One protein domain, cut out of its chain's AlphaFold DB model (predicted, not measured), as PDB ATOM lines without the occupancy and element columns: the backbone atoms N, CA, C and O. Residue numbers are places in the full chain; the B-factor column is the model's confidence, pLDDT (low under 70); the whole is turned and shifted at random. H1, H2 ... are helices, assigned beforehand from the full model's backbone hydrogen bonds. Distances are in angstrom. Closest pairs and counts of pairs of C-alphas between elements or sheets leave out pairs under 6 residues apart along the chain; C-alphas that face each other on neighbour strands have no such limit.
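What this domain is: This is residues 93 to 159 of the 159 residues of an uncharacterized protein of Strongyloides stercoralis (UniProt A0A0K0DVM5). H4, the longest helix, and H2 run the same way through a small four-helix bundle, with H1 and H3 at its far corners running against them; H1 is short and slanted. The 67 printed residues hold H1, H2, H3, H4, no named strand: all helix, compact, radius of gyration of the C-alphas 10.7 A, spans 30 by 20 by 17 A.

Where its parts are: H4, residues 143 to 155, 18.9 A, ends at C-alpha 155 (-22.336, -25.784, -11.451). H2 is residues 109 to 120, 15.8 A; H3 126 to 136, 15.5 A. H1, residues 94 to 100, 10.2 A, begins at C-alpha 94 (-25.419, -22.747, -22.370).

How they stand to each other: H4 residues 145 to 148 only just touch H2 residues 111 to 115, 3 pairs of C-alphas within 8 A, closest Cys 111 and Asp 145, 6.1 A. H4 touches H1, closest C-alphas Cys 151 and Cys 100, 5.7 A, a steep tilt of 43 degrees. H3 and H4 are close but not clearly touching, closest C-alphas Lys 134 and Leu 149, 7.5 A. H2 and H3 form a hairpin, 12 degrees, closest C-alphas Val 118 and Lys 129, 4.9 A. H1 forms a hairpin with H2, touching its residues 115 to 120 alone, closest C-alphas Gly 97 and Phe 119, 4.9 A. H1 and H3 are apart. In H2, H3 and H4 every O i to N i+4 pair is within hydrogen-bond range; in H1 1 of 3, with 4 of 4 O i to N i+3.

The domain as a whole: The farthest C-alphas, Ser 123 and Asn 141, are 30.9 A apart. The printed part has no cut and no long link. Residue 159, the chain's last, is under 70 pLDDT.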
ATOM      1  N   LEU A  93     -25.935 -26.140 -18.989       92.03
ATOM      2  CA  LEU A  93     -26.698 -25.079 -19.650       92.03
ATOM      3  C   LEU A  93     -25.748 -24.160 -20.391       92.03
ATOM      4  O   LEU A  93     -24.658 -23.883 -19.890       92.03
ATOM      5  N   PHE A  94     -26.207 -23.622 -21.510       93.22
ATOM      6  CA  PHE A  94     -25.419 -22.747 -22.370       93.22
ATOM      7  C   PHE A  94     -24.800 -21.573 -21.599       93.22
ATOM      8  O   PHE A  94     -23.598 -21.339 -21.679       93.22
ATOM      9  N   ILE A  95     -25.596 -20.914 -20.746       92.00
ATOM     10  CA  ILE A  95     -25.162 -19.771 -19.922       92.00
ATOM     11  C   ILE A  95     -23.975 -20.091 -18.999       92.00
ATOM     12  O   ILE A  95     -23.191 -19.215 -18.654       92.00
ATOM     13  N   HIS A  96     -23.814 -21.349 -18.591       92.78
ATOM     14  CA  HIS A  96     -22.695 -21.757 -17.746       92.78
ATOM     15  C   HIS A  96     -21.381 -21.870 -18.527       92.78
ATOM     16  O   HIS A  96     -20.316 -21.730 -17.928       92.78
ATOM     17  N   GLY A  97     -21.440 -22.088 -19.845       92.04
ATOM     18  CA  GLY A  97     -20.262 -22.072 -20.712       92.04
ATOM     19  C   GLY A  97     -19.607 -20.696 -20.757       92.04
ATOM     20  O   GLY A  97     -18.387 -20.597 -20.673       92.04
ATOM     21  N   GLU A  98     -20.414 -19.634 -20.740       89.26
ATOM     22  CA  GLU A  98     -19.922 -18.251 -20.700       89.26
ATOM     23  C   GLU A  98     -19.113 -17.956 -19.429       89.26
ATOM     24  O   GLU A  98     -18.211 -17.125 -19.440       89.26
ATOM     25  N   VAL A  99     -19.416 -18.661 -18.334       90.84
ATOM     26  CA  VAL A  99     -18.726 -18.518 -17.045       90.84
ATOM     27  C   VAL A  99     -17.530 -19.463 -16.939       90.84
ATOM     28  O   VAL A  99     -16.487 -19.078 -16.417       90.84
ATOM     29  N   CYS A 100     -17.676 -20.712 -17.389       93.60
ATOM     30  CA  CYS A 100     -16.656 -21.738 -17.184       93.60
ATOM     31  C   CYS A 100     -15.678 -21.920 -18.336       93.60
ATOM     32  O   CYS A 100     -14.661 -22.557 -18.105       93.60
ATOM     33  N   CYS A 101     -15.968 -21.470 -19.552       92.40
ATOM     34  CA  CYS A 101     -15.111 -21.735 -20.714       92.40
ATOM     35  C   CYS A 101     -14.419 -20.487 -21.242       92.40
ATOM     36  O   CYS A 101     -13.349 -20.582 -21.846       92.40
ATOM     37  N   GLU A 102     -15.025 -19.325 -21.025       89.12
ATOM     38  CA  GLU A 102     -14.515 -18.058 -21.526       89.12
ATOM     39  C   GLU A 102     -13.682 -17.343 -20.455       89.12
ATOM     40  O   GLU A 102     -13.936 -17.456 -19.257       89.12
ATOM     41  N   ASN A 103     -12.664 -16.596 -20.889       86.00
ATOM     42  CA  ASN A 103     -11.819 -15.747 -20.035       86.00
ATOM     43  C   ASN A 103     -11.034 -16.464 -18.914       86.00
ATOM     44  O   ASN A 103     -10.568 -15.812 -17.977       86.00
ATOM     45  N   ILE A 104     -10.826 -17.783 -19.001       90.45
ATOM     46  CA  ILE A 104      -9.934 -18.505 -18.082       90.45
ATOM     47  C   ILE A 104      -8.507 -18.504 -18.655       90.45
ATOM     48  O   ILE A 104      -8.279 -19.064 -19.726       90.45
ATOM     49  N   PRO A 105      -7.521 -17.900 -17.966       91.37
ATOM     50  CA  PRO A 105      -6.139 -17.890 -18.436       91.37
ATOM     51  C   PRO A 105      -5.471 -19.260 -18.251       91.37
ATOM     52  O   PRO A 105      -5.808 -20.002 -17.325       91.37
ATOM     53  N   ASN A 106      -4.452 -19.537 -19.069       92.05
ATOM     54  CA  ASN A 106      -3.619 -20.746 -18.998       92.05
ATOM     55  C   ASN A 106      -4.410 -22.064 -19.138       92.05
ATOM     56  O   ASN A 106      -4.167 -23.019 -18.398       92.05
ATOM     57  N   VAL A 107      -5.380 -22.083 -20.053       92.91
ATOM     58  CA  VAL A 107      -6.150 -23.270 -20.457       92.91
ATOM     59  C   VAL A 107      -5.501 -23.881 -21.697       92.91
ATOM     60  O   VAL A 107      -5.070 -23.147 -22.585       92.91
ATOM     61  N   SER A 108      -5.442 -25.208 -21.781       93.01
ATOM     62  CA  SER A 108      -5.032 -25.896 -23.003       93.01
ATOM     63  C   SER A 108      -6.115 -25.787 -24.079       93.01
ATOM     64  O   SER A 108      -7.301 -25.948 -23.796       93.01
ATOM     65  N   ASP A 109      -5.733 -25.601 -25.344       91.05
ATOM     66  CA  ASP A 109      -6.699 -25.536 -26.457       91.05
ATOM     67  C   ASP A 109      -7.634 -26.759 -26.498       91.05
ATOM     68  O   ASP A 109      -8.806 -26.667 -26.868       91.05
ATOM     69  N   VAL A 110      -7.109 -27.920 -26.096       91.27
ATOM     70  CA  VAL A 110      -7.846 -29.182 -25.999       91.27
ATOM     71  C   VAL A 110      -8.921 -29.103 -24.913       91.27
ATOM     72  O   VAL A 110     -10.084 -29.408 -25.190       91.27
ATOM     73  N   CYS A 111      -8.574 -28.641 -23.709       93.53
ATOM     74  CA  CYS A 111      -9.542 -28.469 -22.633       93.53
ATOM     75  C   CYS A 111     -10.548 -27.352 -22.929       93.53
ATOM     76  O   CYS A 111     -11.736 -27.513 -22.652       93.53
ATOM     77  N   GLN A 112     -10.126 -26.250 -23.556       92.67
ATOM     78  CA  GLN A 112     -11.041 -25.175 -23.935       92.67
ATOM     79  C   GLN A 112     -12.116 -25.679 -24.906       92.67
ATOM     80  O   GLN A 112     -13.306 -25.436 -24.697       92.67
ATOM     81  N   LYS A 113     -11.720 -26.444 -25.932       91.20
ATOM     82  CA  LYS A 113     -12.660 -27.086 -26.863       91.20
ATOM     83  C   LYS A 113     -13.575 -28.080 -26.155       91.20
ATOM     84  O   LYS A 113     -14.777 -28.074 -26.400       91.20
ATOM     85  N   ALA A 114     -13.036 -28.892 -25.247       92.06
ATOM     86  CA  ALA A 114     -13.840 -29.818 -24.455       92.06
ATOM     87  C   ALA A 114     -14.881 -29.077 -23.598       92.06
ATOM     88  O   ALA A 114     -16.045 -29.467 -23.574       92.06
ATOM     89  N   CYS A 115     -14.494 -27.972 -22.954       93.78
ATOM     90  CA  CYS A 115     -15.403 -27.120 -22.193       93.78
ATOM     91  C   CYS A 115     -16.527 -26.574 -23.080       93.78
ATOM     92  O   CYS A 115     -17.704 -26.737 -22.759       93.78
ATOM     93  N   ARG A 116     -16.184 -25.990 -24.231       92.89
ATOM     94  CA  ARG A 116     -17.182 -25.457 -25.166       92.89
ATOM     95  C   ARG A 116     -18.119 -26.545 -25.691       92.89
ATOM     96  O   ARG A 116     -19.325 -26.330 -25.695       92.89
ATOM     97  N   ASN A 117     -17.622 -27.740 -26.002       90.97
ATOM     98  CA  ASN A 117     -18.475 -28.880 -26.358       90.97
ATOM     99  C   ASN A 117     -19.475 -29.223 -25.243       90.97
ATOM    100  O   ASN A 117     -20.655 -29.427 -25.511       90.97
ATOM    101  N   VAL A 118     -19.048 -29.236 -23.980       92.40
ATOM    102  CA  VAL A 118     -19.941 -29.537 -22.851       92.40
ATOM    103  C   VAL A 118     -21.127 -28.572 -22.780       92.40
ATOM    104  O   VAL A 118     -22.272 -29.004 -22.609       92.40
ATOM    105  N   PHE A 119     -20.882 -27.270 -22.908       93.77
ATOM    106  CA  PHE A 119     -21.927 -26.268 -22.685       93.77
ATOM    107  C   PHE A 119     -22.653 -25.828 -23.956       93.77
ATOM    108  O   PHE A 119     -23.841 -25.524 -23.884       93.77
ATOM    109  N   TYR A 120     -21.985 -25.834 -25.107       93.57
ATOM    110  CA  TYR A 120     -22.533 -25.328 -26.366       93.57
ATOM    111  C   TYR A 120     -22.977 -26.440 -27.323       93.57
ATOM    112  O   TYR A 120     -23.702 -26.146 -28.269       93.57
ATOM    113  N   ALA A 121     -22.625 -27.713 -27.091       92.60
ATOM    114  CA  ALA A 121     -23.221 -28.832 -27.832       92.60
ATOM    115  C   ALA A 121     -24.544 -29.247 -27.186       92.60
ATOM    116  O   ALA A 121     -24.615 -30.203 -26.414       92.60
ATOM    117  N   ILE A 122     -25.602 -28.477 -27.430       93.49
ATOM    118  CA  ILE A 122     -26.882 -28.578 -26.708       93.49
ATOM    119  C   ILE A 122     -27.466 -30.003 -26.745       93.49
ATOM    120  O   ILE A 122     -27.906 -30.512 -25.715       93.49
ATOM    121  N   SER A 123     -27.411 -30.665 -27.901       91.11
ATOM    122  CA  SER A 123     -27.983 -31.998 -28.141       91.11
ATOM    123  C   SER A 123     -27.062 -33.174 -27.787       91.11
ATOM    124  O   SER A 123     -27.471 -34.335 -27.877       91.11
ATOM    125  N   MET A 124     -25.820 -32.909 -27.378       89.42
ATOM    126  CA  MET A 124     -24.868 -33.954 -27.000       89.42
ATOM    127  C   MET A 124     -25.269 -34.615 -25.673       89.42
ATOM    128  O   MET A 124     -25.700 -33.943 -24.729       89.42
ATOM    129  N   ASN A 125     -25.096 -35.936 -25.580       87.26
ATOM    130  CA  ASN A 125     -25.442 -36.685 -24.376       87.26
ATOM    131  C   ASN A 125     -24.666 -36.191 -23.134       87.26
ATOM    132  O   ASN A 125     -23.456 -35.976 -23.166       87.26
ATOM    133  N   GLN A 126     -25.360 -36.050 -22.003       86.92
ATOM    134  CA  GLN A 126     -24.791 -35.531 -20.755       86.92
ATOM    135  C   GLN A 126     -23.645 -36.397 -20.195       86.92
ATOM    136  O   GLN A 126     -22.651 -35.848 -19.723       86.92
ATOM    137  N   SER A 127     -23.741 -37.732 -20.258       86.38
ATOM    138  CA  SER A 127     -22.647 -38.607 -19.804       86.38
ATOM    139  C   SER A 127     -21.428 -38.480 -20.709       86.38
ATOM    140  O   SER A 127     -20.293 -38.519 -20.238       86.38
ATOM    141  N   PHE A 128     -21.666 -38.279 -22.003       87.16
ATOM    142  CA  PHE A 128     -20.616 -38.095 -22.990       87.16
ATOM    143  C   PHE A 128     -19.877 -36.766 -22.795       87.16
ATOM    144  O   PHE A 128     -18.646 -36.740 -22.759       87.16
ATOM    145  N   LYS A 129     -20.621 -35.682 -22.540       90.44
ATOM    146  CA  LYS A 129     -20.077 -34.383 -22.115       90.44
ATOM    147  C   LYS A 129     -19.168 -34.521 -20.889       90.44
ATOM    148  O   LYS A 129     -18.027 -34.062 -20.906       90.44
ATOM    149  N   GLU A 130     -19.649 -35.193 -19.839       89.25
ATOM    150  CA  GLU A 130     -18.881 -35.428 -18.606       89.25
ATOM    151  C   GLU A 130     -17.571 -36.189 -18.868       89.25
ATOM    152  O   GLU A 130     -16.531 -35.856 -18.293       89.25
ATOM    153  N   GLN A 131     -17.615 -37.214 -19.721       88.40
ATOM    154  CA  GLN A 131     -16.450 -38.027 -20.070       88.40
ATOM    155  C   GLN A 131     -15.420 -37.239 -20.880       88.40
ATOM    156  O   GLN A 131     -14.245 -37.244 -20.510       88.40
ATOM    157  N   GLN A 132     -15.853 -36.526 -21.928       88.19
ATOM    158  CA  GLN A 132     -14.957 -35.692 -22.733       88.19
ATOM    159  C   GLN A 132     -14.226 -34.673 -21.863       88.19
ATOM    160  O   GLN A 132     -13.007 -34.556 -21.950       88.19
ATOM    161  N   LEU A 133     -14.946 -33.980 -20.979       91.40
ATOM    162  CA  LEU A 133     -14.342 -32.968 -20.122       91.40
ATOM    163  C   LEU A 133     -13.278 -33.560 -19.195       91.40
ATOM    164  O   LEU A 133     -12.165 -33.049 -19.124       91.40
ATOM    165  N   LYS A 134     -13.600 -34.658 -18.501       89.63
ATOM    166  CA  LYS A 134     -12.661 -35.321 -17.584       89.63
ATOM    167  C   LYS A 134     -11.424 -35.835 -18.309       89.63
ATOM    168  O   LYS A 134     -10.332 -35.749 -17.766       89.63
ATOM    169  N   MET A 135     -11.595 -36.377 -19.509       88.32
ATOM    170  CA  MET A 135     -10.485 -36.921 -20.280       88.32
ATOM    171  C   MET A 135      -9.579 -35.814 -20.828       88.32
ATOM    172  O   MET A 135      -8.359 -35.927 -20.754       88.32
ATOM    173  N   LEU A 136     -10.172 -34.756 -21.381       90.30
ATOM    174  CA  LEU A 136      -9.458 -33.744 -22.159       90.30
ATOM    175  C   LEU A 136      -8.925 -32.579 -21.313       90.30
ATOM    176  O   LEU A 136      -7.999 -31.903 -21.747       90.30
ATOM    177  N   CYS A 137      -9.459 -32.369 -20.106       90.95
ATOM    178  CA  CYS A 137      -8.991 -31.343 -19.165       90.95
ATOM    179  C   CYS A 137      -8.120 -31.888 -18.025       90.95
ATOM    180  O   CYS A 137      -7.766 -31.146 -17.112       90.95
ATOM    181  N   ASN A 138      -7.769 -33.174 -18.027       84.27
ATOM    182  CA  ASN A 138      -6.881 -33.740 -17.011       84.27
ATOM    183  C   ASN A 138      -5.407 -33.584 -17.420       84.27
ATOM    184  O   ASN A 138      -4.702 -34.571 -17.637       84.27
ATOM    185  N   THR A 139      -4.957 -32.337 -17.581       73.91
ATOM    186  CA  THR A 139      -3.573 -32.014 -17.948       73.91
ATOM    187  C   THR A 139      -2.820 -31.449 -16.741       73.91
ATOM    188  O   THR A 139      -3.359 -30.683 -15.947       73.91
ATOM    189  N   ILE A 140      -1.553 -31.840 -16.574       71.46
ATOM    190  CA  ILE A 140      -0.736 -31.452 -15.404       71.46
ATOM    191  C   ILE A 140      -0.170 -30.023 -15.552       71.46
ATOM    192  O   ILE A 140       0.183 -29.387 -14.565       71.46
ATOM    193  N   ASN A 141      -0.112 -29.490 -16.778       81.39
ATOM    194  CA  ASN A 141       0.665 -28.283 -17.092       81.39
ATOM    195  C   ASN A 141      -0.169 -26.996 -17.213       81.39
ATOM    196  O   ASN A 141       0.403 -25.910 -17.298       81.39
ATOM    197  N   PHE A 142      -1.500 -27.091 -17.222       89.05
ATOM    198  CA  PHE A 142      -2.386 -25.956 -17.482       89.05
ATOM    199  C   PHE A 142      -3.276 -25.695 -16.268       89.05
ATOM    200  O   PHE A 142      -4.260 -26.390 -16.023       89.05
ATOM    201  N   SER A 143      -2.941 -24.664 -15.488       91.55
ATOM    202  CA  SER A 143      -3.716 -24.302 -14.291       91.55
ATOM    203  C   SER A 143      -5.145 -23.850 -14.615       91.55
ATOM    204  O   SER A 143      -6.021 -23.901 -13.749       91.55
ATOM    205  N   GLY A 144      -5.403 -23.422 -15.853       93.09
ATOM    206  CA  GLY A 144      -6.740 -23.127 -16.356       93.09
ATOM    207  C   GLY A 144      -7.613 -24.373 -16.514       93.09
ATOM    208  O   GLY A 144      -8.804 -24.305 -16.216       93.09
ATOM    209  N   ASP A 145      -7.040 -25.523 -16.878       93.49
ATOM    210  CA  ASP A 145      -7.796 -26.771 -17.060       93.49
ATOM    211  C   ASP A 145      -8.396 -27.245 -15.726       93.49
ATOM    212  O   ASP A 145      -9.573 -27.608 -15.641       93.49
ATOM    213  N   GLU A 146      -7.627 -27.133 -14.637       92.04
ATOM    214  CA  GLU A 146      -8.120 -27.428 -13.288       92.04
ATOM    215  C   GLU A 146      -9.245 -26.463 -12.870       92.04
ATOM    216  O   GLU A 146     -10.220 -26.872 -12.231       92.04
ATOM    217  N   LYS A 147      -9.152 -25.180 -13.250       93.35
ATOM    218  CA  LYS A 147     -10.214 -24.195 -12.987       93.35
ATOM    219  C   LYS A 147     -11.498 -24.538 -13.740       93.35
ATOM    220  O   LYS A 147     -12.566 -24.462 -13.135       93.35
ATOM    221  N   ILE A 148     -11.405 -24.983 -14.996       94.64
ATOM    222  CA  ILE A 148     -12.554 -25.474 -15.776       94.64
ATOM    223  C   ILE A 148     -13.210 -26.665 -15.069       94.64
ATOM    224  O   ILE A 148     -14.424 -26.669 -14.836       94.64
ATOM    225  N   LEU A 149     -12.418 -27.659 -14.655       93.42
ATOM    226  CA  LEU A 149     -12.922 -28.831 -13.933       93.42
ATOM    227  C   LEU A 149     -13.590 -28.455 -12.601       93.42
ATOM    228  O   LEU A 149     -14.641 -28.995 -12.251       93.42
ATOM    229  N   LYS A 150     -13.027 -27.496 -11.859       92.35
ATOM    230  CA  LYS A 150     -13.628 -26.983 -10.617       92.35
ATOM    231  C   LYS A 150     -14.934 -26.227 -10.881       92.35
ATOM    232  O   LYS A 150     -15.920 -26.481 -10.188       92.35
ATOM    233  N   CYS A 151     -14.958 -25.346 -11.880       93.67
ATOM    234  CA  CYS A 151     -16.130 -24.549 -12.256       93.67
ATOM    235  C   CYS A 151     -17.305 -25.445 -12.672       93.67
ATOM    236  O   CYS A 151     -18.405 -25.349 -12.125       93.67
ATOM    237  N   THR A 152     -17.044 -26.398 -13.567       91.55
ATOM    238  CA  THR A 152     -18.048 -27.363 -14.040       91.55
ATOM    239  C   THR A 152     -18.592 -28.233 -12.905       91.55
ATOM    240  O   THR A 152     -19.808 -28.390 -12.787       91.55
ATOM    241  N   LYS A 153     -17.726 -28.716 -12.003       90.80
ATOM    242  CA  LYS A 153     -18.133 -29.463 -10.801       90.80
ATOM    243  C   LYS A 153     -18.989 -28.627  -9.844       90.80
ATOM    244  O   LYS A 153     -19.869 -29.176  -9.188       90.80
ATOM    245  N   TYR A 154     -18.731 -27.324  -9.730       90.94
ATOM    246  CA  TYR A 154     -19.524 -26.424  -8.890       90.94
ATOM    247  C   TYR A 154     -20.931 -26.209  -9.461       90.94
ATOM    248  O   TYR A 154     -21.915 -26.386  -8.749       90.94
ATOM    249  N   ILE A 155     -21.044 -25.937 -10.763       87.21
ATOM    250  CA  ILE A 155     -22.336 -25.784 -11.451       87.21
ATOM    251  C   ILE A 155     -23.221 -27.023 -11.335       87.21
ATOM    252  O   ILE A 155     -24.430 -26.897 -11.156       87.21
ATOM    253  N   GLN A 156     -22.629 -28.217 -11.395       82.82
ATOM    254  CA  GLN A 156     -23.369 -29.468 -11.221       82.82
ATOM    255  C   GLN A 156     -24.004 -29.618  -9.831       82.82
ATOM    256  O   GLN A 156     -24.933 -30.403  -9.695       82.82
ATOM    257  N   LYS A 157     -23.520 -28.892  -8.813       84.93
ATOM    258  CA  LYS A 157     -24.037 -28.945  -7.435       84.93
ATOM    259  C   LYS A 157     -25.122 -27.913  -7.130       84.93
ATOM    260  O   LYS A 157     -25.758 -28.020  -6.090       84.93
ATOM    261  N   ILE A 158     -25.288 -26.892  -7.972       78.07
ATOM    262  CA  ILE A 158     -26.280 -25.820  -7.757       78.07
ATOM    263  C   ILE A 158     -27.704 -26.280  -8.138       78.07
ATOM    264  O   ILE A 158     -28.677 -25.590  -7.847       78.07
ATOM    265  N   LYS A 159     -27.836 -27.442  -8.781       60.53
ATOM    266  CA  LYS A 159     -29.100 -28.005  -9.271       60.53
ATOM    267  C   LYS A 159     -29.512 -29.223  -8.469       60.53
ATOM    268  O   LYS A 159     -30.738 -29.420  -8.359       60.53
TER     269      LYS A 159